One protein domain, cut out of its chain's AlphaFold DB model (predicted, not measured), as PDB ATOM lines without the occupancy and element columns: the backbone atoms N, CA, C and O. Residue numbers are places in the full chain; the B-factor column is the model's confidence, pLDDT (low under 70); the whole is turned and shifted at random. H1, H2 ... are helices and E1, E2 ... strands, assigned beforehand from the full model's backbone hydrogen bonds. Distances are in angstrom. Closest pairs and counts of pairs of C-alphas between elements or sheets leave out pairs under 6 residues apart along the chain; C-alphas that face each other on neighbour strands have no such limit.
ATOM      1  N   LYS A  72     166.066 143.901 110.735       82.88
ATOM      2  CA  LYS A  72     165.666 142.704 111.490       82.88
ATOM      3  C   LYS A  72     166.793 141.675 111.636       82.88
ATOM      4  O   LYS A  72     166.529 140.536 112.006       82.88
ATOM      5  N   GLY A  73     168.029 142.071 111.346       76.25
ATOM      6  CA  GLY A  73     169.193 141.190 111.294       76.25
ATOM      7  C   GLY A  73     169.653 140.940 109.861       76.25
ATOM      8  O   GLY A  73     169.365 141.727 108.955       76.25
ATOM      9  N   TRP A  74     170.378 139.847 109.672       72.88
ATOM     10  CA  TRP A  74     170.914 139.428 108.379       72.88
ATOM     11  C   TRP A  74     169.943 138.487 107.668       72.88
ATOM     12  O   TRP A  74     169.122 137.823 108.312       72.88
ATOM     13  N   SER A  75     169.996 138.441 106.339       69.00
ATOM     14  CA  SER A  75     169.352 137.374 105.575       69.00
ATOM     15  C   SER A  75     169.926 136.009 105.923       69.00
ATOM     16  O   SER A  75     170.935 135.913 106.614       69.00
ATOM     17  N   GLU A  76     169.231 134.953 105.494       66.00
ATOM     18  CA  GLU A  76     169.751 133.583 105.633       66.00
ATOM     19  C   GLU A  76     171.133 133.445 104.991       66.00
ATOM     20  O   GLU A  76     171.993 132.796 105.573       66.00
ATOM     21  N   ASP A  77     171.384 134.205 103.917       58.44
ATOM     22  CA  ASP A  77     172.698 134.299 103.281       58.44
ATOM     23  C   ASP A  77     173.802 134.930 104.152       58.44
ATOM     24  O   ASP A  77     174.974 134.841 103.808       58.44
ATOM     25  N   GLY A  78     173.469 135.590 105.267       61.84
ATOM     26  CA  GLY A  78     174.437 136.267 106.137       61.84
ATOM     27  C   GLY A  78     175.143 137.481 105.510       61.84
ATOM     28  O   GLY A  78     175.980 138.101 106.168       61.84
ATOM     29  N   VAL A  79     174.809 137.850 104.269       61.53
ATOM     30  CA  VAL A  79     175.480 138.908 103.494       61.53
ATOM     31  C   VAL A  79     174.625 140.167 103.394       61.53
ATOM     32  O   VAL A  79     175.159 141.276 103.416       61.53
ATOM     33  N   THR A  80     173.300 140.029 103.325       67.81
ATOM     34  CA  THR A  80     172.395 141.176 103.150       67.81
ATOM     35  C   THR A  80     171.679 141.529 104.455       67.81
ATOM     36  O   THR A  80     171.310 140.664 105.246       67.81
ATOM     37  N   LEU A  81     171.430 142.816 104.714       73.56
ATOM     38  CA  LEU A  81     170.575 143.203 105.838       73.56
ATOM     39  C   LEU A  81     169.098 142.988 105.484       73.56
ATOM     40  O   LEU A  81     168.597 143.499 104.480       73.56
ATOM     41  N   LYS A  82     168.351 142.300 106.358       80.38
ATOM     42  CA  LYS A  82     166.885 142.205 106.287       80.38
ATOM     43  C   LYS A  82     166.275 143.526 106.774       80.38
ATOM     44  O   LYS A  82     165.892 143.653 107.938       80.38
ATOM     45  N   ILE A  83     166.202 144.530 105.900       82.75
ATOM     46  CA  ILE A  83     165.586 145.837 106.191       82.75
ATOM     47  C   ILE A  83     164.098 145.806 105.827       82.75
ATOM     48  O   ILE A  83     163.723 145.411 104.725       82.75
ATOM     49  N   VAL A  84     163.235 146.232 106.750       81.81
ATOM     50  CA  VAL A  84     161.781 146.292 106.546       81.81
ATOM     51  C   VAL A  84     161.210 147.658 106.911       81.81
ATOM     52  O   VAL A  84     161.768 148.384 107.729       81.81
ATOM     53  N   GLY A  85     160.047 147.987 106.345       79.88
ATOM     54  CA  GLY A  85     159.227 149.126 106.775       79.88
ATOM     55  C   GLY A  85     159.619 150.493 106.204       79.88
ATOM     56  O   GLY A  85     158.827 151.426 106.334       79.88
ATOM     57  N   GLY A  86     160.769 150.617 105.537       88.44
ATOM     58  CA  GLY A  86     161.205 151.848 104.876       88.44
ATOM     59  C   GLY A  86     162.393 151.640 103.938       88.44
ATOM     60  O   GLY A  86     162.933 150.538 103.849       88.44
ATOM     61  N   GLY A  87     162.779 152.710 103.243       92.44
ATOM     62  CA  GLY A  87     163.895 152.718 102.302       92.44
ATOM     63  C   GLY A  87     165.275 152.808 102.961       92.44
ATOM     64  O   GLY A  87     165.416 153.204 104.119       92.44
ATOM     65  N   PHE A  88     166.310 152.486 102.191       94.12
ATOM     66  CA  PHE A  88     167.718 152.586 102.583       94.12
ATOM     67  C   PHE A  88     168.573 153.046 101.398       94.12
ATOM     68  O   PHE A  88     168.076 153.214 100.283       94.12
ATOM     69  N   VAL A  89     169.857 153.298 101.644       94.62
ATOM     70  CA  VAL A  89     170.830 153.596 100.587       94.62
ATOM     71  C   VAL A  89     171.874 152.499 100.579       94.62
ATOM     72  O   VAL A  89     172.523 152.276 101.596       94.62
ATOM     73  N   ARG A  90     172.040 151.828  99.443       92.56
ATOM     74  CA  ARG A  90     173.021 150.757  99.286       92.56
ATOM     75  C   ARG A  90     174.275 151.266  98.601       92.56
ATOM     76  O   ARG A  90     174.186 151.913  97.562       92.56
ATOM     77  N   LEU A  91     175.426 150.942  99.172       91.94
ATOM     78  CA  LEU A  91     176.725 151.080  98.538       91.94
ATOM     79  C   LEU A  91     177.123 149.724  97.973       91.94
ATOM     80  O   LEU A  91     177.194 148.750  98.717       91.94
ATOM     81  N   THR A  92     177.373 149.657  96.674       87.62
ATOM     82  CA  THR A  92     177.863 148.443  96.009       87.62
ATOM     83  C   THR A  92     179.091 148.769  95.199       87.62
ATOM     84  O   THR A  92     179.195 149.879  94.673       87.62
ATOM     85  N   HIS A  93     179.987 147.799  95.052       85.06
ATOM     86  CA  HIS A  93     181.066 147.934  94.090       85.06
ATOM     87  C   HIS A  93     180.499 148.202  92.689       85.06
ATOM     88  O   HIS A  93     179.452 147.658  92.317       85.06
ATOM     89  N   ASN A  94     181.150 149.096  91.958       85.12
ATOM     90  CA  ASN A  94     180.833 149.400  90.575       85.12
ATOM     91  C   ASN A  94     181.804 148.617  89.682       85.12
ATOM     92  O   ASN A  94     183.013 148.750  89.819       85.12
ATOM     93  N   TRP A  95     181.266 147.780  88.800       78.31
ATOM     94  CA  TRP A  95     182.049 146.899  87.931       78.31
ATOM     95  C   TRP A  95     182.075 147.366  86.476       78.31
ATOM     96  O   TRP A  95     182.538 146.636  85.602       78.31
ATOM     97  N   VAL A  96     181.618 148.594  86.218       81.25
ATOM     98  CA  VAL A  96     181.560 149.157  84.872       81.25
ATOM     99  C   VAL A  96     182.973 149.240  84.318       81.25
ATOM    100  O   VAL A  96     183.809 150.011  84.795       81.25
ATOM    101  N   ASN A  97     183.227 148.440  83.289       73.31
ATOM    102  CA  ASN A  97     184.521 148.379  82.643       73.31
ATOM    103  C   ASN A  97     184.753 149.680  81.846       73.31
ATOM    104  O   ASN A  97     183.935 150.015  80.984       73.31
ATOM    105  N   PRO A  98     185.858 150.410  82.074       71.81
ATOM    106  CA  PRO A  98     186.121 151.664  81.369       71.81
ATOM    107  C   PRO A  98     186.343 151.485  79.856       71.81
ATOM    108  O   PRO A  98     186.151 152.436  79.102       71.81
ATOM    109  N   PHE A  99     186.712 150.284  79.398       76.94
ATOM    110  CA  PHE A  99     186.970 149.968  77.990       76.94
ATOM    111  C   PHE A  99     185.740 149.410  77.263       76.94
ATOM    112  O   PHE A  99     185.485 149.784  76.120       76.94
ATOM    113  N   ASN A 100     184.963 148.544  77.919       76.94
ATOM    114  CA  ASN A 100     183.788 147.900  77.309       76.94
ATOM    115  C   ASN A 100     182.470 148.646  77.593       76.94
ATOM    116  O   ASN A 100     181.456 148.401  76.937       76.94
ATOM    117  N   GLY A 101     182.485 149.587  78.540       82.44
ATOM    118  CA  GLY A 101     181.293 150.272  79.023       82.44
ATOM    119  C   GLY A 101     180.467 149.413  79.989       82.44
ATOM    120  O   GLY A 101     180.898 148.333  80.397       82.44
ATOM    121  N   PRO A 102     179.286 149.904  80.398       85.19
ATOM    122  CA  PRO A 102     178.436 149.199  81.347       85.19
ATOM    123  C   PRO A 102     177.729 148.012  80.692       85.19
ATOM    124  O   PRO A 102     177.279 148.079  79.545       85.19
ATOM    125  N   GLU A 103     177.538 146.958  81.471       84.81
ATOM    126  CA  GLU A 103     176.714 145.812  81.123       84.81
ATOM    127  C   GLU A 103     175.348 145.862  81.816       84.81
ATOM    128  O   GLU A 103     175.081 146.651  82.724       84.81
ATOM    129  N   LYS A 104     174.437 144.970  81.412       82.88
ATOM    130  CA  LYS A 104     173.096 144.888  82.012       82.88
ATOM    131  C   LYS A 104     173.145 144.664  83.528       82.88
ATOM    132  O   LYS A 104     172.265 145.141  84.240       82.88
ATOM    133  N   HIS A 105     174.130 143.910  84.008       80.69
ATOM    134  CA  HIS A 105     174.262 143.553  85.416       80.69
ATOM    135  C   HIS A 105     174.836 144.688  86.285       80.69
ATOM    136  O   HIS A 105     174.677 144.631  87.504       80.69
ATOM    137  N   ASP A 106     175.403 145.729  85.665       81.62
ATOM    138  CA  ASP A 106     175.831 146.964  86.334       81.62
ATOM    139  C   ASP A 106     174.662 147.897  86.665       81.62
ATOM    140  O   ASP A 106     174.826 148.861  87.417       81.62
ATOM    141  N   ASP A 107     173.464 147.634  86.125       87.94
ATOM    142  CA  ASP A 107     172.289 148.445  86.424       87.94
ATOM    143  C   ASP A 107     171.987 148.398  87.939       87.94
ATOM    144  O   ASP A 107     171.764 147.314  88.495       87.94
ATOM    145  N   PRO A 108     171.907 149.556  88.624       89.56
ATOM    146  CA  PRO A 108     171.634 149.645  90.057       89.56
ATOM    147  C   PRO A 108     170.405 148.864  90.549       89.56
ATOM    148  O   PRO A 108     170.336 148.492  91.722       89.56
ATOM    149  N   ARG A 109     169.428 148.570  89.682       89.88
ATOM    150  CA  ARG A 109     168.279 147.716  90.025       89.88
ATOM    151  C   ARG A 109     168.690 146.276  90.327       89.88
ATOM    152  O   ARG A 109     168.074 145.649  91.187       89.88
ATOM    153  N   TYR A 110     169.739 145.753  89.687       84.69
ATOM    154  CA  TYR A 110     170.337 144.475  90.080       84.69
ATOM    155  C   TYR A 110     170.942 144.579  91.475       84.69
ATOM    156  O   TYR A 110     170.630 143.750  92.315       84.69
ATOM    157  N   ALA A 111     171.722 145.618  91.768       77.88
ATOM    158  CA  ALA A 111     172.356 145.795  93.078       77.88
ATOM    159  C   ALA A 111     171.353 145.849  94.253       77.88
ATOM    160  O   ALA A 111     171.623 145.341  95.343       77.88
ATOM    161  N   ILE A 112     170.170 146.434  94.036       81.00
ATOM    162  CA  ILE A 112     169.108 146.508  95.055       81.00
ATOM    163  C   ILE A 112     168.348 145.181  95.215       81.00
ATOM    164  O   ILE A 112     167.845 144.898  96.300       81.00
ATOM    165  N   THR A 113     168.269 144.358  94.164       74.69
ATOM    166  CA  THR A 113     167.504 143.093  94.162       74.69
ATOM    167  C   THR A 113     168.350 141.837  94.349       74.69
ATOM    168  O   THR A 113     167.801 140.789  94.684       74.69
ATOM    169  N   LYS A 114     169.663 141.902  94.107       65.12
ATOM    170  CA  LYS A 114     170.567 140.753  94.175       65.12
ATOM    171  C   LYS A 114     170.718 140.325  95.634       65.12
ATOM    172  O   LYS A 114     171.203 141.087  96.467       65.12
ATOM    173  N   HIS A 115     170.293 139.097  95.911       53.47
ATOM    174  CA  HIS A 115     170.768 138.322  97.048       53.47
ATOM    175  C   HIS A 115     172.155 137.803  96.667       53.47
ATOM    176  O   HIS A 115     172.308 137.183  95.610       53.47
ATOM    177  N   TYR A 116     173.172 138.150  97.447       53.09
ATOM    178  CA  TYR A 116     174.518 137.632  97.227       53.09
ATOM    179  C   TYR A 116     174.518 136.163  97.672       53.09
ATOM    180  O   TYR A 116     174.017 135.883  98.760       53.09
ATOM    181  N   PRO A 117     174.964 135.216  96.829       40.88
ATOM    182  CA  PRO A 117     174.872 133.797  97.150       40.88
ATOM    183  C   PRO A 117     175.674 133.449  98.414       40.88
ATOM    184  O   PRO A 117     176.752 133.993  98.637       40.88
ATOM    185  N   GLU A 118     175.142 132.501  99.192       41.44
ATOM    186  CA  GLU A 118     175.672 131.969 100.467       41.44
ATOM    187  C   GLU A 118     177.140 131.511 100.421       41.44
ATOM    188  O   GLU A 118     177.794 131.446 101.458       41.44
ATOM    189  N   ASN A 119     177.664 131.240  99.221       39.06
ATOM    190  CA  ASN A 119     179.000 130.693  98.988       39.06
ATOM    191  C   ASN A 119     179.938 131.669  98.266       39.06
ATOM    192  O   ASN A 119     180.912 131.227  97.664       39.06
ATOM    193  N   ALA A 120     179.648 132.973  98.277       44.03
ATOM    194  CA  ALA A 120     180.686 133.949  97.972       44.03
ATOM    195  C   ALA A 120     181.743 133.821  99.077       44.03
ATOM    196  O   ALA A 120     181.555 134.313 100.195       44.03
ATOM    197  N   GLU A 121     182.790 133.045  98.790       39.03
ATOM    198  CA  GLU A 121     183.956 132.901  99.649       39.03
ATOM    199  C   GLU A 121     184.435 134.293 100.069       39.03
ATOM    200  O   GLU A 121     184.183 135.289  99.389       39.03
ATOM    201  N   TYR A 122     185.036 134.349 101.253       39.94
ATOM    202  CA  TYR A 122     185.198 135.493 102.154       39.94
ATOM    203  C   TYR A 122     185.830 136.796 101.593       39.94
ATOM    204  O   TYR A 122     186.025 137.726 102.371       39.94
ATOM    205  N   ASP A 123     186.036 136.924 100.282       43.22
ATOM    206  CA  ASP A 123     186.717 138.020  99.587       43.22
ATOM    207  C   ASP A 123     185.848 138.829  98.593       43.22
ATOM    208  O   ASP A 123     186.293 139.853  98.070       43.22
ATOM    209  N   GLU A 124     184.583 138.465  98.339       52.34
ATOM    210  CA  GLU A 124     183.749 139.203  97.371       52.34
ATOM    211  C   GLU A 124     182.963 140.378  98.002       52.34
ATOM    212  O   GLU A 124     181.888 140.215  98.582       52.34
ATOM    213  N   LEU A 125     183.524 141.587  97.864       66.69
ATOM    214  CA  LEU A 125     182.941 142.947  97.943       66.69
ATOM    215  C   LEU A 125     181.464 143.052  98.397       66.69
ATOM    216  O   LEU A 125     180.568 143.413  97.618       66.69
ATOM    217  N   ARG A 126     181.200 142.780  99.680       74.88
ATOM    218  CA  ARG A 126     179.846 142.849 100.254       74.88
ATOM    219  C   ARG A 126     179.262 144.264 100.142       74.88
ATOM    220  O   ARG A 126     179.972 145.245 100.387       74.88
ATOM    221  N   PRO A 127     177.962 144.403  99.823       83.81
ATOM    222  CA  PRO A 127     177.320 145.706  99.794       83.81
ATOM    223  C   PRO A 127     177.217 146.287 101.210       83.81
ATOM    224  O   PRO A 127     177.019 145.562 102.186       83.81
ATOM    225  N   LEU A 128     177.271 147.612 101.322       88.44
ATOM    226  CA  LEU A 128     177.038 148.322 102.577       88.44
ATOM    227  C   LEU A 128     175.695 149.051 102.538       88.44
ATOM    228  O   LEU A 128     175.511 150.010 101.789       88.44
ATOM    229  N   ASP A 129     174.771 148.639 103.398       90.81
ATOM    230  CA  ASP A 129     173.466 149.281 103.541       90.81
ATOM    231  C   ASP A 129     173.485 150.372 104.623       90.81
ATOM    232  O   ASP A 129     173.835 150.145 105.787       90.81
ATOM    233  N   LEU A 130     173.065 151.576 104.234       93.94
ATOM    234  CA  LEU A 130     172.967 152.750 105.091       93.94
ATOM    235  C   LEU A 130     171.501 153.055 105.417       93.94
ATOM    236  O   LEU A 130     170.665 153.250 104.529       93.94
ATOM    237  N   ILE A 131     171.205 153.162 106.709       94.38
ATOM    238  CA  ILE A 131     169.868 153.434 107.243       94.38
ATOM    239  C   ILE A 131     169.763 154.905 107.643       94.38
ATOM    240  O   ILE A 131     170.745 155.548 108.022       94.38
ATOM    241  N   PHE A 132     168.558 155.452 107.524       96.50
ATOM    242  CA  PHE A 132     168.248 156.826 107.893       96.50
ATOM    243  C   PHE A 132     168.578 157.120 109.365       96.50
ATOM    244  O   PHE A 132     168.146 156.407 110.264       96.50
ATOM    245  N   ASP A 133     169.302 158.212 109.602       96.38
ATOM    246  CA  ASP A 133     169.688 158.703 110.929       96.38
ATOM    247  C   ASP A 133     168.899 159.966 111.286       96.38
ATOM    248  O   ASP A 133     168.255 160.045 112.329       96.38
ATOM    249  N   SER A 134     168.940 160.983 110.422       97.25
ATOM    250  CA  SER A 134     168.295 162.268 110.709       97.25
ATOM    251  C   SER A 134     168.013 163.099 109.457       97.25
ATOM    252  O   SER A 134     168.581 162.883 108.388       97.25
ATOM    253  N   PHE A 135     167.126 164.086 109.596       97.88
ATOM    254  CA  PHE A 135     166.814 165.072 108.562       97.88
ATOM    255  C   PHE A 135     167.047 166.483 109.099       97.88
ATOM    256  O   PHE A 135     166.467 166.870 110.113       97.88
ATOM    257  N   ASN A 136     167.870 167.262 108.397       96.56
ATOM    258  CA  ASN A 136     168.056 168.681 108.667       96.56
ATOM    259  C   ASN A 136     167.075 169.488 107.804       96.56
ATOM    260  O   ASN A 136     167.183 169.493 106.577       96.56
ATOM    261  N   ALA A 137     166.124 170.169 108.445       94.00
ATOM    262  CA  ALA A 137     165.087 170.933 107.757       94.00
ATOM    263  C   ALA A 137     165.609 172.208 107.074       94.00
ATOM    264  O   ALA A 137     165.052 172.601 106.045       94.00
ATOM    265  N   ASP A 138     166.670 172.816 107.607       94.00
ATOM    266  CA  ASP A 138     167.243 174.063 107.095       94.00
ATOM    267  C   ASP A 138     168.022 173.807 105.804       94.00
ATOM    268  O   ASP A 138     167.824 174.489 104.801       94.00
ATOM    269  N   THR A 139     168.844 172.754 105.790       92.56
ATOM    270  CA  THR A 139     169.633 172.370 104.609       92.56
ATOM    271  C   THR A 139     168.912 171.378 103.698       92.56
ATOM    272  O   THR A 139     169.410 171.065 102.621       92.56
ATOM    273  N   ARG A 140     167.769 170.830 104.132       93.94
ATOM    274  CA  ARG A 140     167.022 169.741 103.472       93.94
ATOM    275  C   ARG A 140     167.864 168.496 103.171       93.94
ATOM    276  O   ARG A 140     167.632 167.809 102.175       93.94
ATOM    277  N   MET A 141     168.828 168.206 104.041       95.81
ATOM    278  CA  MET A 141     169.722 167.056 103.904       95.81
ATOM    279  C   MET A 141     169.249 165.916 104.802       95.81
ATOM    280  O   MET A 141     168.975 166.122 105.986       95.81
ATOM    281  N   CYS A 142     169.205 164.715 104.249       97.88
ATOM    282  CA  CYS A 142     169.012 163.470 104.975       97.88
ATOM    283  C   CYS A 142     170.378 162.854 105.266       97.88
ATOM    284  O   CYS A 142     171.214 162.755 104.369       97.88
ATOM    285  N   LYS A 143     170.608 162.460 106.515       97.94
ATOM    286  CA  LYS A 143     171.807 161.750 106.951       97.94
ATOM    287  C   LYS A 143     171.479 160.272 107.106       97.94
ATOM    288  O   LYS A 143     170.467 159.930 107.712       97.94
ATOM    289  N   PHE A 144     172.368 159.434 106.603       97.31
ATOM    290  CA  PHE A 144     172.333 157.984 106.689       97.31
ATOM    291  C   PHE A 144     173.612 157.492 107.353       97.31
ATOM    292  O   PHE A 144     174.655 158.137 107.229       97.31
ATOM    293  N   LYS A 145     173.530 156.371 108.062       95.44
ATOM    294  CA  LYS A 145     174.653 155.716 108.740       95.44
ATOM    295  C   LYS A 145     174.626 154.218 108.454       95.44
ATOM    296  O   LYS A 145     173.534 153.684 108.240       95.44
ATOM    297  N   PRO A 146     175.776 153.532 108.482       91.88
ATOM    298  CA  PRO A 146     175.775 152.082 108.405       91.88
ATOM    299  C   PRO A 146     175.009 151.515 109.599       91.88
ATOM    300  O   PRO A 146     175.149 151.992 110.731       91.88
ATOM    301  N   TYR A 147     174.194 150.495 109.353       83.25
ATOM    302  CA  TYR A 147     173.580 149.752 110.449       83.25
ATOM    303  C   TYR A 147     174.641 148.956 111.219       83.25
ATOM    304  O   TYR A 147     174.742 149.066 112.441       83.25
ATOM    305  N   ASN A 148     175.473 148.204 110.489       78.19
ATOM    306  CA  ASN A 148     176.621 147.511 111.052       78.19
ATOM    307  C   ASN A 148     177.861 148.412 110.995       78.19
ATOM    308  O   ASN A 148     178.441 148.607 109.933       78.19
ATOM    309  N   LYS A 149     178.289 148.930 112.150       74.56
ATOM    310  CA  LYS A 149     179.486 149.782 112.266       74.56
ATOM    311  C   LYS A 149     180.809 149.038 112.047       74.56
ATOM    312  O   LYS A 149     181.847 149.687 111.985       74.56
ATOM    313  N   PHE A 150     180.767 147.709 111.988       72.00
ATOM    314  CA  PHE A 150     181.934 146.851 111.794       72.00
ATOM    315  C   PHE A 150     182.083 146.366 110.350       72.00
ATOM    316  O   PHE A 150     183.063 145.695 110.049       72.00
ATOM    317  N   LEU A 151     181.114 146.660 109.475       82.06
ATOM    318  CA  LEU A 151     181.219 146.316 108.062       82.06
ATOM    319  C   LEU A 151     181.980 147.424 107.333       82.06
ATOM    320  O   LEU A 151     181.482 148.546 107.210       82.06
ATOM    321  N   ASP A 152     183.159 147.075 106.835       86.81
ATOM    322  CA  ASP A 152     183.978 147.941 105.996       86.81
ATOM    323  C   ASP A 152     183.822 147.504 104.534       86.81
ATOM    324  O   ASP A 152     183.729 146.314 104.234       86.81
ATOM    325  N   LEU A 153     183.786 148.469 103.616       88.50
ATOM    326  CA  LEU A 153     183.934 148.184 102.191       88.50
ATOM    327  C   LEU A 153     185.386 147.782 101.965       88.50
ATOM    328  O   LEU A 153     186.273 148.591 102.219       88.50
ATOM    329  N   GLN A 154     185.637 146.561 101.523       86.38
ATOM    330  CA  GLN A 154     186.983 146.057 101.249       86.38
ATOM    331  C   GLN A 154     187.177 145.920  99.747       86.38
ATOM    332  O   GLN A 154     186.179 145.800  99.053       86.38
ATOM    333  N   TRP A 155     188.408 146.012  99.253       84.94
ATOM    334  CA  TRP A 155     188.787 145.699  97.871       84.94
ATOM    335  C   TRP A 155     190.298 145.481  97.781       84.94
ATOM    336  O   TRP A 155     191.040 145.907  98.666       84.94
ATOM    337  N   ASN A 156     190.755 144.860  96.698       83.38
ATOM    338  CA  ASN A 156     192.176 144.769  96.386       83.38
ATOM    339  C   ASN A 156     192.602 146.009  95.608       83.38
ATOM    340  O   ASN A 156     191.981 146.355  94.612       83.38
ATOM    341  N   MET A 157     193.624 146.707  96.090       82.69
ATOM    342  CA  MET A 157     194.196 147.878  95.438       82.69
ATOM    343  C   MET A 157     195.547 147.516  94.842       82.69
ATOM    344  O   MET A 157     196.406 146.997  95.550       82.69
ATOM    345  N   ASP A 158     195.753 147.878  93.584       83.25
ATOM    346  CA  ASP A 158     197.045 147.717  92.933       83.25
ATOM    347  C   ASP A 158     198.027 148.796  93.396       83.25
ATOM    348  O   ASP A 158     197.728 149.998  93.400       83.25
ATOM    349  N   VAL A 159     199.214 148.357  93.809       81.25
ATOM    350  CA  VAL A 159     200.346 149.227  94.122       81.25
ATOM    351  C   VAL A 159     201.553 148.847  93.287       81.25
ATOM    352  O   VAL A 159     201.783 147.680  92.981       81.25
ATOM    353  N   ASP A 160     202.362 149.846  92.958       81.25
ATOM    354  CA  ASP A 160     203.671 149.613  92.368       81.25
ATOM    355  C   ASP A 160     204.539 148.774  93.316       81.25
ATOM    356  O   ASP A 160     204.648 149.082  94.504       81.25
ATOM    357  N   ARG A 161     205.170 147.716  92.804       74.44
ATOM    358  CA  ARG A 161     205.937 146.768  93.626       74.44
ATOM    359  C   ARG A 161     207.094 147.440  94.372       74.44
ATOM    360  O   ARG A 161     207.366 147.098  95.524       74.44
ATOM    361  N   THR A 162     207.755 148.395  93.723       73.62
ATOM    362  CA  THR A 162     208.998 149.013  94.202       73.62
ATOM    363  C   THR A 162     208.717 150.177  95.147       73.62
ATOM    364  O   THR A 162     209.216 150.232  96.270       73.62
ATOM    365  N   THR A 163     207.877 151.110  94.716       76.75
ATOM    366  CA  THR A 163     207.541 152.345  95.434       76.75
ATOM    367  C   THR A 163     206.351 152.183  96.377       76.75
ATOM    368  O   THR A 163     206.149 153.029  97.250       76.75
ATOM    369  N   ARG A 164     205.553 151.115  96.225       74.62
ATOM    370  CA  ARG A 164     204.294 150.869  96.960       74.62
ATOM    371  C   ARG A 164     203.290 152.016  96.835       74.62
ATOM    372  O   ARG A 164     202.450 152.238  97.717       74.62
ATOM    373  N   MET A 165     203.393 152.776  95.747       82.12
ATOM    374  CA  MET A 165     202.464 153.846  95.419       82.12
ATOM    375  C   MET A 165     201.196 153.256  94.790       82.12
ATOM    376  O   MET A 165     201.321 152.379  93.937       82.12
ATOM    377  N   PRO A 166     199.992 153.715  95.185       80.19
ATOM    378  CA  PRO A 166     198.746 153.290  94.551       80.19
ATOM    379  C   PRO A 166     198.747 153.562  93.046       80.19
ATOM    380  O   PRO A 166     199.142 154.653  92.635       80.19
ATOM    381  N   GLN A 167     198.249 152.602  92.268       77.69
ATOM    382  CA  GLN A 167     198.105 152.674  90.813       77.69
ATOM    383  C   GLN A 167     196.608 152.660  90.442       77.69
ATOM    384  O   GLN A 167     196.052 151.615  90.088       77.69
ATOM    385  N   PRO A 168     195.895 153.793  90.610       69.25
ATOM    386  CA  PRO A 168     194.444 153.876  90.412       69.25
ATOM    387  C   PRO A 168     193.968 153.536  88.989       69.25
ATOM    388  O   PRO A 168     192.771 153.335  88.792       69.25
ATOM    389  N   GLU A 169     194.868 153.495  88.007       67.00
ATOM    390  CA  GLU A 169     194.615 153.117  86.617       67.00
ATOM    391  C   GLU A 169     194.310 151.628  86.407       67.00
ATOM    392  O   GLU A 169     193.614 151.299  85.448       67.00
ATOM    393  N   PHE A 170     194.795 150.737  87.281       64.12
ATOM    394  CA  PHE A 170     194.585 149.292  87.138       64.12
ATOM    395  C   PHE A 170     193.325 148.830  87.865       64.12
ATOM    396  O   PHE A 170     192.496 148.131  87.280       64.12
ATOM    397  N   TYR A 171     193.132 149.286  89.106       66.56
ATOM    398  CA  TYR A 171     191.922 148.994  89.863       66.56
ATOM    399  C   TYR A 171     191.695 150.002  90.995       66.56
ATOM    400  O   TYR A 171     192.433 150.063  91.983       66.56
ATOM    401  N   ALA A 172     190.625 150.788  90.884       67.62
ATOM    402  CA  ALA A 172     190.155 151.650  91.960       67.62
ATOM    403  C   ALA A 172     188.934 151.014  92.634       67.62
ATOM    404  O   ALA A 172     188.009 150.575  91.959       67.62
ATOM    405  N   GLY A 173     188.894 151.024  93.971       79.06
ATOM    406  CA  GLY A 173     187.688 150.668  94.720       79.06
ATOM    407  C   GLY A 173     186.599 151.700  94.456       79.06
ATOM    408  O   GLY A 173     186.566 152.755  95.094       79.06
ATOM    409  N   VAL A 174     185.731 151.429  93.488       87.31
ATOM    410  CA  VAL A 174     184.702 152.361  93.027       87.31
ATOM    411  C   VAL A 174     183.325 151.876  93.438       87.31
ATOM    412  O   VAL A 174     183.008 150.694  93.344       87.31
ATOM    413  N   PHE A 175     182.484 152.789  93.924       89.88
ATOM    414  CA  PHE A 175     181.199 152.414  94.507       89.88
ATOM    415  C   PHE A 175     180.035 153.220  93.934       89.88
ATOM    416  O   PHE A 175     180.061 154.455  93.856       89.88
ATOM    417  N   ASN A 176     178.965 152.501  93.604       90.56
ATOM    418  CA  ASN A 176     177.643 153.066  93.372       90.56
ATOM    419  C   ASN A 176     176.951 153.317  94.707       90.56
ATOM    420  O   ASN A 176     177.088 152.531  95.640       90.56
ATOM    421  N   MET A 177     176.193 154.409  94.794       93.25
ATOM    422  CA  MET A 177     175.365 154.735  95.952       93.25
ATOM    423  C   MET A 177     173.915 154.854  95.498       93.25
ATOM    424  O   MET A 177     173.543 155.830  94.847       93.25
ATOM    425  N   THR A 178     173.099 153.877  95.871       94.19
ATOM    426  CA  THR A 178     171.776 153.673  95.286       94.19
ATOM    427  C   THR A 178     170.690 153.730  96.363       94.19
ATOM    428  O   THR A 178     170.535 152.788  97.143       94.19
ATOM    429  N   PRO A 179     169.923 154.829  96.440       95.44
ATOM    430  CA  PRO A 179     168.696 154.906  97.223       95.44
ATOM    431  C   PRO A 179     167.614 153.958  96.688       95.44
ATOM    432  O   PRO A 179     167.336 153.929  95.490       95.44
ATOM    433  N   THR A 180     166.948 153.214  97.572       94.25
ATOM    434  CA  THR A 180     165.891 152.268  97.168       94.25
ATOM    435  C   THR A 180     164.670 152.957  96.565       94.25
ATOM    436  O   THR A 180     164.062 152.420  95.646       94.25
ATOM    437  N   GLU A 181     164.329 154.163  97.036       95.31
ATOM    438  CA  GLU A 181     163.171 154.930  96.539       95.31
ATOM    439  C   GLU A 181     163.429 155.596  95.175       95.31
ATOM    440  O   GLU A 181     162.615 156.379  94.689       95.31
ATOM    441  N   TRP A 182     164.549 155.294  94.516       95.88
ATOM    442  CA  TRP A 182     164.664 155.538  93.079       95.88
ATOM    443  C   TRP A 182     163.778 154.607  92.263       95.88
ATOM    444  O   TRP A 182     163.462 154.931  91.116       95.88
ATOM    445  N   PHE A 183     163.379 153.466  92.827       95.38
ATOM    446  CA  PHE A 183     162.702 152.411  92.096       95.38
ATOM    447  C   PHE A 183     161.336 152.096  92.674       95.38
ATOM    448  O   PHE A 183     161.132 152.068  93.883       95.38
ATOM    449  N   ARG A 184     160.419 151.751  91.777       93.81
ATOM    450  CA  ARG A 184     159.139 151.140  92.114       93.81
ATOM    451  C   ARG A 184     159.064 149.741  91.522       93.81
ATOM    452  O   ARG A 184     159.766 149.424  90.560       93.81
ATOM    453  N   ARG A 185     158.167 148.926  92.069       92.19
ATOM    454  CA  ARG A 185     157.838 147.625  91.482       92.19
ATOM    455  C   ARG A 185     157.124 147.813  90.144       92.19
ATOM    456  O   ARG A 185     156.375 148.780  89.964       92.19
ATOM    457  N   GLU A 186     157.374 146.891  89.226       93.06
ATOM    458  CA  GLU A 186     156.615 146.792  87.984       93.06
ATOM    459  C   GLU A 186     155.144 146.464  88.265       93.06
ATOM    460  O   GLU A 186     154.807 145.751  89.216       93.06
ATOM    461  N   GLN A 187     154.259 147.024  87.451       90.69
ATOM    462  CA  GLN A 187     152.838 146.704  87.435       90.69
ATOM    463  C   GLN A 187     152.524 145.771  86.260       90.69
ATOM    464  O   GLN A 187     153.352 145.528  85.381       90.69
ATOM    465  N   LYS A 188     151.307 145.218  86.240       89.69
ATOM    466  CA  LYS A 188     150.877 144.276  85.200       89.69
ATOM    467  C   LYS A 188     151.036 144.895  83.803       89.69
ATOM    468  O   LYS A 188     150.402 145.899  83.504       89.69
ATOM    469  N   GLY A 189     151.828 144.244  82.949       89.38
ATOM    470  CA  GLY A 189     152.085 144.678  81.570       89.38
ATOM    471  C   GLY A 189     153.319 145.568  81.396       89.38
ATOM    472  O   GLY A 189     153.667 145.887  80.263       89.38
ATOM    473  N   GLU A 190     153.999 145.940  82.480       92.31
ATOM    474  CA  GLU A 190     155.288 146.627  82.418       92.31
ATOM    475  C   GLU A 190     156.447 145.619  82.399       92.31
ATOM    476  O   GLU A 190     156.299 144.480  82.838       92.31
ATOM    477  N   GLN A 191     157.605 146.039  81.884       87.88
ATOM    478  CA  GLN A 191     158.822 145.225  81.855       87.88
ATOM    479  C   GLN A 191     159.944 145.941  82.604       87.88
ATOM    480  O   GLN A 191     160.602 146.833  82.064       87.88
ATOM    481  N   GLY A 192     160.145 145.561  83.863       87.06
ATOM    482  CA  GLY A 192     161.228 146.062  84.696       87.06
ATOM    483  C   GLY A 192     162.519 145.259  84.561       87.06
ATOM    484  O   GLY A 192     162.558 144.115  84.108       87.06
ATOM    485  N   VAL A 193     163.609 145.846  85.043       87.31
ATOM    486  CA  VAL A 193     164.845 145.105  85.301       87.31
ATOM    487  C   VAL A 193     164.724 144.505  86.696       87.31
ATOM    488  O   VAL A 193     164.573 145.246  87.665       87.31
ATOM    489  N   LYS A 194     164.738 143.169  86.800       87.00
ATOM    490  CA  LYS A 194     164.516 142.441  88.068       87.00
ATOM    491  C   LYS A 194     163.217 142.861  88.784       87.00
ATOM    492  O   LYS A 194     163.175 142.968  90.004       87.00
ATOM    493  N   GLY A 195     162.159 143.117  88.013       90.31
ATOM    494  CA  GLY A 195     160.864 143.546  88.543       90.31
ATOM    495  C   GLY A 195     160.814 145.003  89.017       90.31
ATOM    496  O   GLY A 195     159.846 145.400  89.670       90.31
ATOM    497  N   LEU A 196     161.850 145.802  88.722       93.69
ATOM    498  CA  LEU A 196     161.954 147.204  89.116       93.69
ATOM    499  C   LEU A 196     162.020 148.158  87.918       93.69
ATOM    500  O   LEU A 196     162.694 147.925  86.909       93.69
ATOM    501  N   LEU A 197     161.370 149.304  88.091       94.75
ATOM    502  CA  LEU A 197     161.360 150.435  87.167       94.75
ATOM    503  C   LEU A 197     161.805 151.687  87.913       94.75
ATOM    504  O   LEU A 197     161.587 151.801  89.121       94.75
ATOM    505  N   LEU A 198     162.401 152.646  87.204       95.38
ATOM    506  CA  LEU A 198     162.686 153.949  87.792       95.38
ATOM    507  C   LEU A 198     161.358 154.627  88.168       95.38
ATOM    508  O   LEU A 198     160.436 154.715  87.358       95.38
ATOM    509  N   ALA A 199     161.242 155.090  89.409       95.75
ATOM    510  CA  ALA A 199     159.982 155.587  89.950       95.75
ATOM    511  C   ALA A 199     159.528 156.908  89.309       95.75
ATOM    512  O   ALA A 199     158.328 157.149  89.201       95.75
ATOM    513  N   ILE A 200     160.477 157.754  88.892       95.06
ATOM    514  CA  ILE A 200     160.193 159.055  88.266       95.06
ATOM    515  C   ILE A 200     159.792 158.943  86.790       95.06
ATOM    516  O   ILE A 200     158.912 159.675  86.349       95.06
ATOM    517  N   ASP A 201     160.407 158.026  86.043       94.50
ATOM    518  CA  ASP A 201     160.091 157.750  84.641       94.50
ATOM    519  C   ASP A 201     160.388 156.269  84.346       94.50
ATOM    520  O   ASP A 201     161.555 155.899  84.217       94.50
ATOM    521  N   PRO A 202     159.364 155.409  84.209       93.44
ATOM    522  CA  PRO A 202     159.551 153.971  83.998       93.44
ATOM    523  C   PRO A 202     160.290 153.611  82.705       93.44
ATOM    524  O   PRO A 202     160.791 152.496  82.579       93.44
ATOM    525  N   THR A 203     160.356 154.538  81.744       92.44
ATOM    526  CA  THR A 203     161.058 154.349  80.465       92.44
ATOM    527  C   THR A 203     162.547 154.684  80.542       92.44
ATOM    528  O   THR A 203     163.286 154.440  79.589       92.44
ATOM    529  N   ALA A 204     162.992 155.253  81.664       94.00
ATOM    530  CA  ALA A 204     164.360 155.683  81.878       94.00
ATOM    531  C   ALA A 204     165.195 154.666  82.674       94.00
ATOM    532  O   ALA A 204     164.695 153.738  83.315       94.00
ATOM    533  N   TYR A 205     166.502 154.894  82.642       92.06
ATOM    534  CA  TYR A 205     167.536 154.122  83.308       92.06
ATOM    535  C   TYR A 205     168.222 154.990  84.374       92.06
ATOM    536  O   TYR A 205     168.447 156.183  84.134       92.06
ATOM    537  N   PRO A 206     168.539 154.427  85.554       92.00
ATOM    538  CA  PRO A 206     169.314 155.126  86.579       92.00
ATOM    539  C   PRO A 206     170.764 155.384  86.114       92.00
ATOM    540  O   PRO A 206     171.224 154.743  85.165       92.00
ATOM    541  N   PRO A 207     171.500 156.295  86.778       89.56
ATOM    542  CA  PRO A 207     172.932 156.450  86.551       89.56
ATOM    543  C   PRO A 207     173.671 155.155  86.911       89.56
ATOM    544  O   PRO A 207     173.375 154.530  87.929       89.56
ATOM    545  N   TYR A 208     174.630 154.771  86.075       85.06
ATOM    546  CA  TYR A 208     175.503 153.609  86.278       85.06
ATOM    547  C   TYR A 208     176.924 154.016  86.690       85.06
ATOM    548  O   TYR A 208     177.727 153.159  87.034       85.06
ATOM    549  N   GLU A 209     177.248 155.309  86.626       81.38
ATOM    550  CA  GLU A 209     178.570 155.837  86.951       81.38
ATOM    551  C   GLU A 209     178.850 155.725  88.452       81.38
ATOM    552  O   GLU A 209     177.999 156.053  89.289       81.38
ATOM    553  N   ALA A 210     180.069 155.308  88.798       78.50
ATOM    554  CA  ALA A 210     180.497 155.262  90.184       78.50
ATOM    555  C   ALA A 210     180.427 156.656  90.806       78.50
ATOM    556  O   ALA A 210     180.935 157.649  90.281       78.50
ATOM    557  N   CYS A 211     179.783 156.716  91.965       84.25
ATOM    558  CA  CYS A 211     179.502 157.966  92.651       84.25
ATOM    559  C   CYS A 211     180.516 158.239  93.762       84.25
ATOM    560  O   CYS A 211     180.627 159.380  94.207       84.25
ATOM    561  N   PHE A 212     181.229 157.216  94.241       90.94
ATOM    562  CA  PHE A 212     182.162 157.316  95.355       90.94
ATOM    563  C   PHE A 212     183.476 156.583  95.077       90.94
ATOM    564  O   PHE A 212     183.486 155.412  94.714       90.94
ATOM    565  N   TYR A 213     184.566 157.309  95.326       89.75
ATOM    566  CA  TYR A 213     185.952 156.877  95.197       89.75
ATOM    567  C   TYR A 213     186.635 157.199  96.539       89.75
ATOM    568  O   TYR A 213     186.912 158.386  96.824       89.75
ATOM    569  N   PRO A 214     186.820 156.207  97.430       88.88
ATOM    570  CA  PRO A 214     187.570 156.396  98.660       88.88
ATOM    571  C   PRO A 214     188.983 156.859  98.312       88.88
ATOM    572  O   PRO A 214     189.648 156.285  97.457       88.88
ATOM    573  N   GLY A 215     189.445 157.926  98.960       87.88
ATOM    574  CA  GLY A 215     190.863 158.263  98.904       87.88
ATOM    575  C   GLY A 215     191.642 157.248  99.731       87.88
ATOM    576  O   GLY A 215     191.221 156.943 100.846       87.88
ATOM    577  N   ILE A 216     192.773 156.774  99.211       85.50
ATOM    578  CA  ILE A 216     193.713 155.919  99.942       85.50
ATOM    579  C   ILE A 216     195.015 156.675 100.200       85.50
ATOM    580  O   ILE A 216     195.406 157.554  99.433       85.50
ATOM    581  N   SER A 217     195.660 156.371 101.327       85.75
ATOM    582  CA  SER A 217     196.935 156.981 101.696       85.75
ATOM    583  C   SER A 217     198.055 156.514 100.771       85.75
ATOM    584  O   SER A 217     198.173 155.329 100.464       85.75
ATOM    585  N   ALA A 218     198.928 157.441 100.384       83.44
ATOM    586  CA  ALA A 218     200.194 157.102  99.738       83.44
ATOM    587  C   ALA A 218     201.202 156.477 100.723       83.44
ATOM    588  O   ALA A 218     202.170 155.857 100.302       83.44
ATOM    589  N   LYS A 219     200.993 156.641 102.040       85.06
ATOM    590  CA  LYS A 219     201.862 156.051 103.065       85.06
ATOM    591  C   LYS A 219     201.529 154.573 103.263       85.06
ATOM    592  O   LYS A 219     200.351 154.232 103.361       85.06
ATOM    593  N   ILE A 220     202.568 153.751 103.403       82.69
ATOM    594  CA  ILE A 220     202.491 152.334 103.796       82.69
ATOM    595  C   ILE A 220     201.696 152.202 105.099       82.69
ATOM    596  O   ILE A 220     201.929 152.966 106.039       82.69
ATOM    597  N   ASP A 221     200.719 151.291 105.108       83.75
ATOM    598  CA  ASP A 221     199.736 151.070 106.181       83.75
ATOM    599  C   ASP A 221     199.006 152.354 106.624       83.75
ATOM    600  O   ASP A 221     198.500 152.497 107.744       83.75
ATOM    601  N   GLY A 222     198.976 153.343 105.731       86.12
ATOM    602  CA  GLY A 222     198.460 154.665 105.999       86.12
ATOM    603  C   GLY A 222     196.939 154.682 106.077       86.12
ATOM    604  O   GLY A 222     196.233 153.910 105.424       86.12
ATOM    605  N   LYS A 223     196.433 155.643 106.849       92.38
ATOM    606  CA  LYS A 223     195.001 155.894 107.022       92.38
ATOM    607  C   LYS A 223     194.636 157.288 106.537       92.38
ATOM    608  O   LYS A 223     195.453 158.208 106.608       92.38
ATOM    609  N   ILE A 224     193.412 157.432 106.049       92.56
ATOM    610  CA  ILE A 224     192.794 158.704 105.690       92.56
ATOM    611  C   ILE A 224     191.483 158.835 106.444       92.56
ATOM    612  O   ILE A 224     190.629 157.956 106.365       92.56
ATOM    613  N   ASP A 225     191.304 159.992 107.072       94.50
ATOM    614  CA  ASP A 225     190.041 160.407 107.667       94.50
ATOM    615  C   ASP A 225     189.436 161.506 106.794       94.50
ATOM    616  O   ASP A 225     189.938 162.629 106.716       94.50
ATOM    617  N   ALA A 226     188.358 161.179 106.089       93.75
ATOM    618  CA  ALA A 226     187.696 162.096 105.179       93.75
ATOM    619  C   ALA A 226     186.396 162.601 105.803       93.75
ATOM    620  O   ALA A 226     185.378 161.906 105.834       93.75
ATOM    621  N   LEU A 227     186.412 163.852 106.261       94.69
ATOM    622  CA  LEU A 227     185.253 164.491 106.875       94.69
ATOM    623  C   LEU A 227     184.403 165.214 105.831       94.69
ATOM    624  O   LEU A 227     184.828 166.198 105.231       94.69
ATOM    625  N   SER A 228     183.158 164.765 105.657       92.56
ATOM    626  CA  SER A 228     182.165 165.427 104.801       92.56
ATOM    627  C   SER A 228     182.650 165.712 103.362       92.56
ATOM    628  O   SER A 228     182.281 166.743 102.784       92.56
ATOM    629  N   LYS A 229     183.434 164.796 102.779       94.88
ATOM    630  CA  LYS A 229     183.964 164.872 101.410       94.88
ATOM    631  C   LYS A 229     182.809 164.951 100.396       94.88
ATOM    632  O   LYS A 229     181.872 164.153 100.499       94.88
ATOM    633  N   PRO A 230     182.837 165.892  99.436       93.44
ATOM    634  CA  PRO A 230     181.861 165.923  98.355       93.44
ATOM    635  C   PRO A 230     182.051 164.724  97.417       93.44
ATOM    636  O   PRO A 230     183.170 164.268  97.192       93.44
ATOM    637  N   VAL A 231     180.947 164.235  96.865       91.44
ATOM    638  CA  VAL A 231     180.916 163.164  95.856       91.44
ATOM    639  C   VAL A 231     180.123 163.614  94.623       91.44
ATOM    640  O   VAL A 231     179.495 164.674  94.655       91.44
ATOM    641  N   TYR A 232     180.137 162.818  93.546       80.38
ATOM    642  CA  TYR A 232     179.757 163.218  92.177       80.38
ATOM    643  C   TYR A 232     178.388 163.920  92.048       80.38
ATOM    644  O   TYR A 232     178.201 164.821  91.238       80.38
ATOM    645  N   HIS A 233     177.429 163.587  92.913       82.19
ATOM    646  CA  HIS A 233     176.068 164.136  92.890       82.19
ATOM    647  C   HIS A 233     175.811 165.296  93.867       82.19
ATOM    648  O   HIS A 233     174.665 165.574  94.234       82.19
ATOM    649  N   GLY A 234     176.870 165.949  94.352       82.50
ATOM    650  CA  GLY A 234     176.772 166.988  95.383       82.50
ATOM    651  C   GLY A 234     176.375 166.441  96.759       82.50
ATOM    652  O   GLY A 234     176.024 167.205  97.664       82.50
ATOM    653  N   TRP A 235     176.411 165.118  96.933       94.25
ATOM    654  CA  TRP A 235     176.234 164.472  98.233       94.25
ATOM    655  C   TRP A 235     177.517 164.622  99.052       94.25
ATOM    656  O   TRP A 235     178.555 165.046  98.539       94.25
ATOM    657  N   LYS A 236     177.447 164.309 100.346       96.25
ATOM    658  CA  LYS A 236     178.607 164.410 101.240       96.25
ATOM    659  C   LYS A 236     178.775 163.133 102.037       96.25
ATOM    660  O   LYS A 236     177.838 162.722 102.715       96.25
ATOM    661  N   ILE A 237     179.963 162.553 102.003       97.06
ATOM    662  CA  ILE A 237     180.288 161.314 102.709       97.06
ATOM    663  C   ILE A 237     181.349 161.571 103.778       97.06
ATOM    664  O   ILE A 237     182.213 162.429 103.628       97.06
ATOM    665  N   THR A 238     181.248 160.871 104.899       97.25
ATOM    666  CA  THR A 238     182.268 160.821 105.951       97.25
ATOM    667  C   THR A 238     182.733 159.383 106.068       97.25
ATOM    668  O   THR A 238     181.885 158.498 106.194       97.25
ATOM    669  N   TYR A 239     184.037 159.148 105.960       96.19
ATOM    670  CA  TYR A 239     184.608 157.805 105.992       96.19
ATOM    671  C   TYR A 239     186.053 157.808 106.491       96.19
ATOM    672  O   TYR A 239     186.743 158.826 106.427       96.19
ATOM    673  N   HIS A 240     186.490 156.631 106.918       94.94
ATOM    674  CA  HIS A 240     187.878 156.293 107.193       94.94
ATOM    675  C   HIS A 240     188.326 155.268 106.169       94.94
ATOM    676  O   HIS A 240     187.611 154.295 105.942       94.94
ATOM    677  N   ALA A 241     189.480 155.460 105.552       92.88
ATOM    678  CA  ALA A 241     190.039 154.480 104.637       92.88
ATOM    679  C   ALA A 241     191.466 154.118 105.027       92.88
ATOM    680  O   ALA A 241     192.209 154.948 105.551       92.88
ATOM    681  N   SER A 242     191.841 152.876 104.770       91.19
ATOM    682  CA  SER A 242     193.167 152.346 105.056       91.19
ATOM    683  C   SER A 242     193.568 151.325 104.010       91.19
ATOM    684  O   SER A 242     192.719 150.716 103.366       91.19
ATOM    685  N   ARG A 243     194.873 151.126 103.887       88.75
ATOM    686  CA  ARG A 243     195.473 150.013 103.153       88.75
ATOM    687  C   ARG A 243     196.288 149.153 104.113       88.75
ATOM    688  O   ARG A 243     196.715 149.660 105.150       88.75
ATOM    689  N   SER A 244     196.444 147.877 103.786       85.81
ATOM    690  CA  SER A 244     197.236 146.916 104.549       85.81
ATOM    691  C   SER A 244     198.352 146.375 103.665       85.81
ATOM    692  O   SER A 244     198.154 145.447 102.886       85.81
ATOM    693  N   ASP A 245     199.542 146.940 103.810       78.56
ATOM    694  CA  ASP A 245     200.745 146.554 103.073       78.56
ATOM    695  C   ASP A 245     201.477 145.383 103.748       78.56
ATOM    696  O   ASP A 245     202.426 144.828 103.195       78.56
ATOM    697  N   ARG A 246     201.071 144.996 104.964       70.44
ATOM    698  CA  ARG A 246     201.736 143.926 105.721       70.44
ATOM    699  C   ARG A 246     201.731 142.585 104.980       70.44
ATOM    700  O   ARG A 246     202.774 141.942 104.921       70.44
ATOM    701  N   MET A 247     200.613 142.236 104.333       62.03
ATOM    702  CA  MET A 247     200.514 141.037 103.487       62.03
ATOM    703  C   MET A 247     201.512 141.068 102.327       62.03
ATOM    704  O   MET A 247     202.074 140.037 101.994       62.03
ATOM    705  N   LEU A 248     201.819 142.248 101.782       61.53
ATOM    706  CA  LEU A 248     202.821 142.410 100.728       61.53
ATOM    707  C   LEU A 248     204.224 142.011 101.204       61.53
ATOM    708  O   LEU A 248     205.017 141.507 100.425       61.53
ATOM    709  N   THR A 249     204.560 142.261 102.471       58.81
ATOM    710  CA  THR A 249     205.906 141.979 103.001       58.81
ATOM    711  C   THR A 249     206.116 140.481 103.232       58.81
ATOM    712  O   THR A 249     207.219 139.986 103.027       58.81
ATOM    713  N   GLU A 250     205.053 139.766 103.600       60.88
ATOM    714  CA  GLU A 250     205.044 138.306 103.746       60.88
ATOM    715  C   GLU A 250     204.998 137.624 102.360       60.88
ATOM    716  O   GLU A 250     205.891 136.838 102.052       60.88
ATOM    717  N   LEU A 251     204.085 138.041 101.469       57.84
ATOM    718  CA  LEU A 251     203.986 137.549 100.082       57.84
ATOM    719  C   LEU A 251     205.245 137.823  99.250       57.84
ATOM    720  O   LEU A 251     205.694 136.947  98.521       57.84
ATOM    721  N   LEU A 252     205.850 139.012  99.345       60.03
ATOM    722  CA  LEU A 252     207.113 139.291  98.648       60.03
ATOM    723  C   LEU A 252     208.265 138.460  99.214       60.03
ATOM    724  O   LEU A 252     209.152 138.094  98.451       60.03
ATOM    725  N   GLY A 253     208.265 138.165 100.518       59.97
ATOM    726  CA  GLY A 253     209.254 137.281 101.135       59.97
ATOM    727  C   GLY A 253     209.173 135.851 100.595       59.97
ATOM    728  O   GLY A 253     210.205 135.254 100.305       59.97
ATOM    729  N   GLU A 254     207.958 135.339 100.390       57.53
ATOM    730  CA  GLU A 254     207.703 134.013  99.812       57.53
ATOM    731  C   GLU A 254     207.961 133.981  98.294       57.53
ATOM    732  O   GLU A 254     208.689 133.116  97.812       57.53
ATOM    733  N   MET A 255     207.484 134.976  97.537       54.22
ATOM    734  CA  MET A 255     207.712 135.069  96.087       54.22
ATOM    735  C   MET A 255     209.186 135.283  95.720       54.22
ATOM    736  O   MET A 255     209.631 134.797  94.684       54.22
ATOM    737  N   LEU A 256     209.960 136.019  96.529       52.19
ATOM    738  CA  LEU A 256     211.406 136.161  96.317       52.19
ATOM    739  C   LEU A 256     212.151 134.856  96.620       52.19
ATOM    740  O   LEU A 256     213.105 134.548  95.912       52.19
ATOM    741  N   ALA A 257     211.692 134.071  97.600       52.56
ATOM    742  CA  ALA A 257     212.237 132.743  97.880       52.56
ATOM    743  C   ALA A 257     211.926 131.729  96.760       52.56
ATOM    744  O   ALA A 257     212.742 130.857  96.477       52.56
ATOM    745  N   GLU A 258     210.780 131.860  96.081       50.06
ATOM    746  CA  GLU A 258     210.431 131.049  94.901       50.06
ATOM    747  C   GLU A 258     211.098 131.552  93.603       50.06
ATOM    748  O   GLU A 258     211.424 130.760  92.716       50.06
ATOM    749  N   SER A 259     211.359 132.859  93.488       47.97
ATOM    750  CA  SER A 259     211.991 133.496  92.321       47.97
ATOM    751  C   SER A 259     213.482 133.184  92.170       47.97
ATOM    752  O   SER A 259     214.001 133.342  91.064       47.97
ATOM    753  N   GLU A 260     214.175 132.713  93.213       47.88
ATOM    754  CA  GLU A 260     215.552 132.195  93.097       47.88
ATOM    755  C   GLU A 260     215.655 130.972  92.152       47.88
ATOM    756  O   GLU A 260     216.758 130.555  91.801       47.88
ATOM    757  N   ALA A 261     214.523 130.423  91.686       46.94
ATOM    758  CA  ALA A 261     214.449 129.326  90.720       46.94
ATOM    759  C   ALA A 261     214.225 129.750  89.247       46.94
ATOM    760  O   ALA A 261     214.222 128.875  88.376       46.94
ATOM    761  N   ASP A 268     213.754 142.679  83.129       46.16
ATOM    762  CA  ASP A 268     213.188 144.001  82.828       46.16
ATOM    763  C   ASP A 268     211.645 144.016  82.895       46.16
ATOM    764  O   ASP A 268     211.033 145.067  83.083       46.16
ATOM    765  N   LEU A 269     210.988 142.851  82.803       45.31
ATOM    766  CA  LEU A 269     209.534 142.710  82.983       45.31
ATOM    767  C   LEU A 269     209.123 142.588  84.460       45.31
ATOM    768  O   LEU A 269     207.952 142.783  84.789       45.31
ATOM    769  N   ALA A 270     210.066 142.298  85.362       49.25
ATOM    770  CA  ALA A 270     209.796 142.093  86.785       49.25
ATOM    771  C   ALA A 270     209.633 143.402  87.588       49.25
ATOM    772  O   ALA A 270     209.108 143.366  88.709       49.25
ATOM    773  N   GLU A 271     210.058 144.543  87.031       50.50
ATOM    774  CA  GLU A 271     210.058 145.847  87.714       50.50
ATOM    775  C   GLU A 271     208.707 146.582  87.667       50.50
ATOM    776  O   GLU A 271     208.476 147.467  88.490       50.50
ATOM    777  N   CYS A 272     207.783 146.187  86.783       53.41
ATOM    778  CA  CYS A 272     206.531 146.919  86.527       53.41
ATOM    779  C   CYS A 272     205.246 146.128  86.829       53.41
ATOM    780  O   CYS A 272     204.168 146.545  86.410       53.41
ATOM    781  N   ILE A 273     205.325 144.982  87.514       64.19
ATOM    782  CA  ILE A 273     204.127 144.191  87.837       64.19
ATOM    783  C   ILE A 273     203.452 144.807  89.076       64.19
ATOM    784  O   ILE A 273     204.042 144.752  90.161       64.19
ATOM    785  N   PRO A 274     202.245 145.397  88.954       70.25
ATOM    786  CA  PRO A 274     201.509 145.876  90.114       70.25
ATOM    787  C   PRO A 274     201.173 144.704  91.036       70.25
ATOM    788  O   PRO A 274     200.873 143.599  90.581       70.25
ATOM    789  N   VAL A 275     201.220 144.947  92.341       77.75
ATOM    790  CA  VAL A 275     200.842 143.954  93.346       77.75
ATOM    791  C   VAL A 275     199.567 144.404  94.038       77.75
ATOM    792  O   VAL A 275     199.462 145.543  94.497       77.75
ATOM    793  N   ALA A 276     198.612 143.490  94.143       80.69
ATOM    794  CA  ALA A 276     197.365 143.718  94.845       80.69
ATOM    795  C   ALA A 276     197.578 143.676  96.367       80.69
ATOM    796  O   ALA A 276     198.100 142.699  96.906       80.69
ATOM    797  N   ILE A 277     197.131 144.716  97.072       82.44
ATOM    798  CA  ILE A 277     197.068 144.746  98.539       82.44
ATOM    799  C   ILE A 277     195.645 145.003  99.033       82.44
ATOM    800  O   ILE A 277     194.905 145.762  98.401       82.44
ATOM    801  N   PRO A 278     195.252 144.462 100.198       86.88
ATOM    802  CA  PRO A 278     193.949 144.757 100.769       86.88
ATOM    803  C   PRO A 278     193.807 146.239 101.140       86.88
ATOM    804  O   PRO A 278     194.645 146.824 101.836       86.88
ATOM    805  N   ALA A 279     192.693 146.833 100.734       88.19
ATOM    806  CA  ALA A 279     192.245 148.157 101.134       88.19
ATOM    807  C   ALA A 279     190.845 148.078 101.752       88.19
ATOM    808  O   ALA A 279     190.042 147.203 101.431       88.19
ATOM    809  N   SER A 280     190.550 148.998 102.667       90.25
ATOM    810  CA  SER A 280     189.273 149.046 103.375       90.25
ATOM    811  C   SER A 280     188.782 150.474 103.573       90.25
ATOM    812  O   SER A 280     189.567 151.383 103.841       90.25
ATOM    813  N   CYS A 281     187.468 150.669 103.522       92.31
ATOM    814  CA  CYS A 281     186.784 151.935 103.733       92.31
ATOM    815  C   CYS A 281     185.589 151.751 104.677       92.31
ATOM    816  O   CYS A 281     184.585 151.121 104.340       92.31
ATOM    817  N   ARG A 282     185.681 152.358 105.858       94.06
ATOM    818  CA  ARG A 282     184.603 152.457 106.836       94.06
ATOM    819  C   ARG A 282     183.811 153.732 106.616       94.06
ATOM    820  O   ARG A 282     184.281 154.825 106.929       94.06
ATOM    821  N   VAL A 283     182.582 153.607 106.134       95.31
ATOM    822  CA  VAL A 283     181.686 154.757 105.961       95.31
ATOM    823  C   VAL A 283     181.008 155.089 107.286       95.31
ATOM    824  O   VAL A 283     180.258 154.283 107.818       95.31
ATOM    825  N   GLU A 284     181.206 156.295 107.809       96.12
ATOM    826  CA  GLU A 284     180.529 156.744 109.029       96.12
ATOM    827  C   GLU A 284     179.149 157.336 108.749       96.12
ATOM    828  O   GLU A 284     178.201 157.144 109.516       96.12
ATOM    829  N   ALA A 285     179.042 158.129 107.681       96.88
ATOM    830  CA  ALA A 285     177.805 158.806 107.335       96.88
ATOM    831  C   ALA A 285     177.756 159.236 105.871       96.88
ATOM    832  O   ALA A 285     178.738 159.728 105.319       96.88
ATOM    833  N   LEU A 286     176.558 159.190 105.297       97.62
ATOM    834  CA  LEU A 286     176.247 159.744 103.985       97.62
ATOM    835  C   LEU A 286     175.138 160.790 104.118       97.62
ATOM    836  O   LEU A 286     174.124 160.557 104.771       97.62
ATOM    837  N   LYS A 287     175.328 161.965 103.521       97.56
ATOM    838  CA  LYS A 287     174.356 163.061 103.502       97.56
ATOM    839  C   LYS A 287     173.873 163.287 102.076       97.56
ATOM    840  O   LYS A 287     174.669 163.652 101.212       97.56
ATOM    841  N   ILE A 288     172.569 163.149 101.863       97.25
ATOM    842  CA  ILE A 288     171.914 163.246 100.553       97.25
ATOM    843  C   ILE A 288     170.810 164.313 100.623       97.25
ATOM    844  O   ILE A 288     170.054 164.332 101.599       97.25
ATOM    845  N   PRO A 289     170.676 165.210  99.629       96.12
ATOM    846  CA  PRO A 289     169.519 166.097  99.533       96.12
ATOM    847  C   PRO A 289     168.218 165.297  99.429       96.12
ATOM    848  O   PRO A 289     168.149 164.343  98.660       96.12
ATOM    849  N   LEU A 290     167.162 165.710 100.137       96.38
ATOM    850  CA  LEU A 290     165.896 164.962 100.196       96.38
ATOM    851  C   LEU A 290     165.348 164.567  98.813       96.38
ATOM    852  O   LEU A 290     164.866 163.457  98.651       96.38
ATOM    853  N   VAL A 291     165.423 165.457  97.818       95.69
ATOM    854  CA  VAL A 291     164.912 165.191  96.459       95.69
ATOM    855  C   VAL A 291     165.701 164.073  95.772       95.69
ATOM    856  O   VAL A 291     165.107 163.209  95.131       95.69
ATOM    857  N   ASN A 292     167.021 164.035  95.966       95.75
ATOM    858  CA  ASN A 292     167.903 163.061  95.325       95.75
ATOM    859  C   ASN A 292     167.712 161.641  95.876       95.75
ATOM    860  O   ASN A 292     168.236 160.701  95.296       95.75
ATOM    861  N   LEU A 293     166.960 161.459  96.966       96.25
ATOM    862  CA  LEU A 293     166.551 160.132  97.440       96.25
ATOM    863  C   LEU A 293     165.437 159.500  96.599       96.25
ATOM    864  O   LEU A 293     165.212 158.300  96.710       96.25
ATOM    865  N   PHE A 294     164.734 160.300  95.797       96.38
ATOM    866  CA  PHE A 294     163.575 159.875  95.004       96.38
ATOM    867  C   PHE A 294     163.784 160.093  93.505       96.38
ATOM    868  O   PHE A 294     163.131 159.454  92.686       96.38
TER     869      PHE A 294
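This is residues 72 to 261 and 268 to 294 of the 307 residues of an uncharacterized protein of Rhodotorula taiwanensis (UniProt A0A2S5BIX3). A long, strongly twisted sheet of eight strands is strung along its longest strand, E12, with the small helix H1 packed on E3 and E7 near one end and H2 at the other, where residues 253 to 261 stick out. A small hairpin, E8 and E9, sits by H1, and the short strands E1 and E2 lie together outside the sheet. The printed part has 217 residues, with named elements in the order E1 E2 E3 H1 E4 E5 E6 E7 E8 E9 E10 E11 H2 E12 H3; the sheet's neighbour pairs are antiparallel. The class is mixed, helices and strands, with under half of the residues in named elements. The whole is compact, with a radius of gyration of the C-alphas of 19.4 A, yet elongated, spanning 66 by 41 by 34 A.

E1, residues 72 to 74, begins at C-alpha 72 (165.666, 142.704, 111.490). E2 is residues 81 to 84, E3 89 to 93, and H1 108 to 113. E4, residues 128 to 136, is 23.1 A long and bends by 52 degrees at residue 133. E5 is residues 141 to 146, E6 153 to 159, E7 175 to 179, E8 183 to 185 and E9 196 to 198. E10, residues 223 to 230, bends by 71 degrees at residue 227; E11, residues 236 to 243, is 22.3 A long. H2, residues 246 to 259, is 19.8 A long. E12, residues 275 to 289, is 38.9 A long and bends by 66 degrees at residue 284. H3, residues 290 to 293, ends at C-alpha 293 (166.551, 160.132, 97.440).

E5 and E6 lie on one side of E12, with N 144 and O 286 at 2.8 A and N 155 and O 279 at 3.0 A; E11 lies on the other side, with N 240 and O 282 at 2.9 A. E10 and E11 form a hairpin, with N 224 and O 241 at 2.8 A. E4 and E5 form another, with N 133 and O 143 at 2.8 A. E3 lies beside E4, with N 91 and O 128 at 2.8 A, and beside E7, with N 92 and O 176 at 3.1 A. H1 is on this sheet, at a height of 8.9 A; the C-alphas of Pro 108 and Thr 178 are its closest to E7, at 6.6 A. H2 only grazes the sheet, with residues 246 to 252. H3 stands at the sheet's level. In the hairpin E8 and E9, N 184 and O 197 are 2.9 A apart. E1 and E2 pair with no named strand; their closest C-alphas, Trp 74 and Leu 81, are 4.6 A apart. In H1 and H2 every O i to N i+4 pair is within hydrogen-bond range; H3 is too short for one.

The two C-alphas farthest apart, those of Asp 138 and Ala 261, are 67.1 A apart. Residues 262 to 267 are not printed, and C-alphas 261 and 268 are 16.7 A apart across the cut. The links E3 to H1, H1 to E4, E6 to E7 and E9 to E10 are long. The mean pLDDT of the printed part is 81.3; it is under 70 in residues 75 to 80, 114 to 125, 168 to 172, 247 to 261 and 268 to 273.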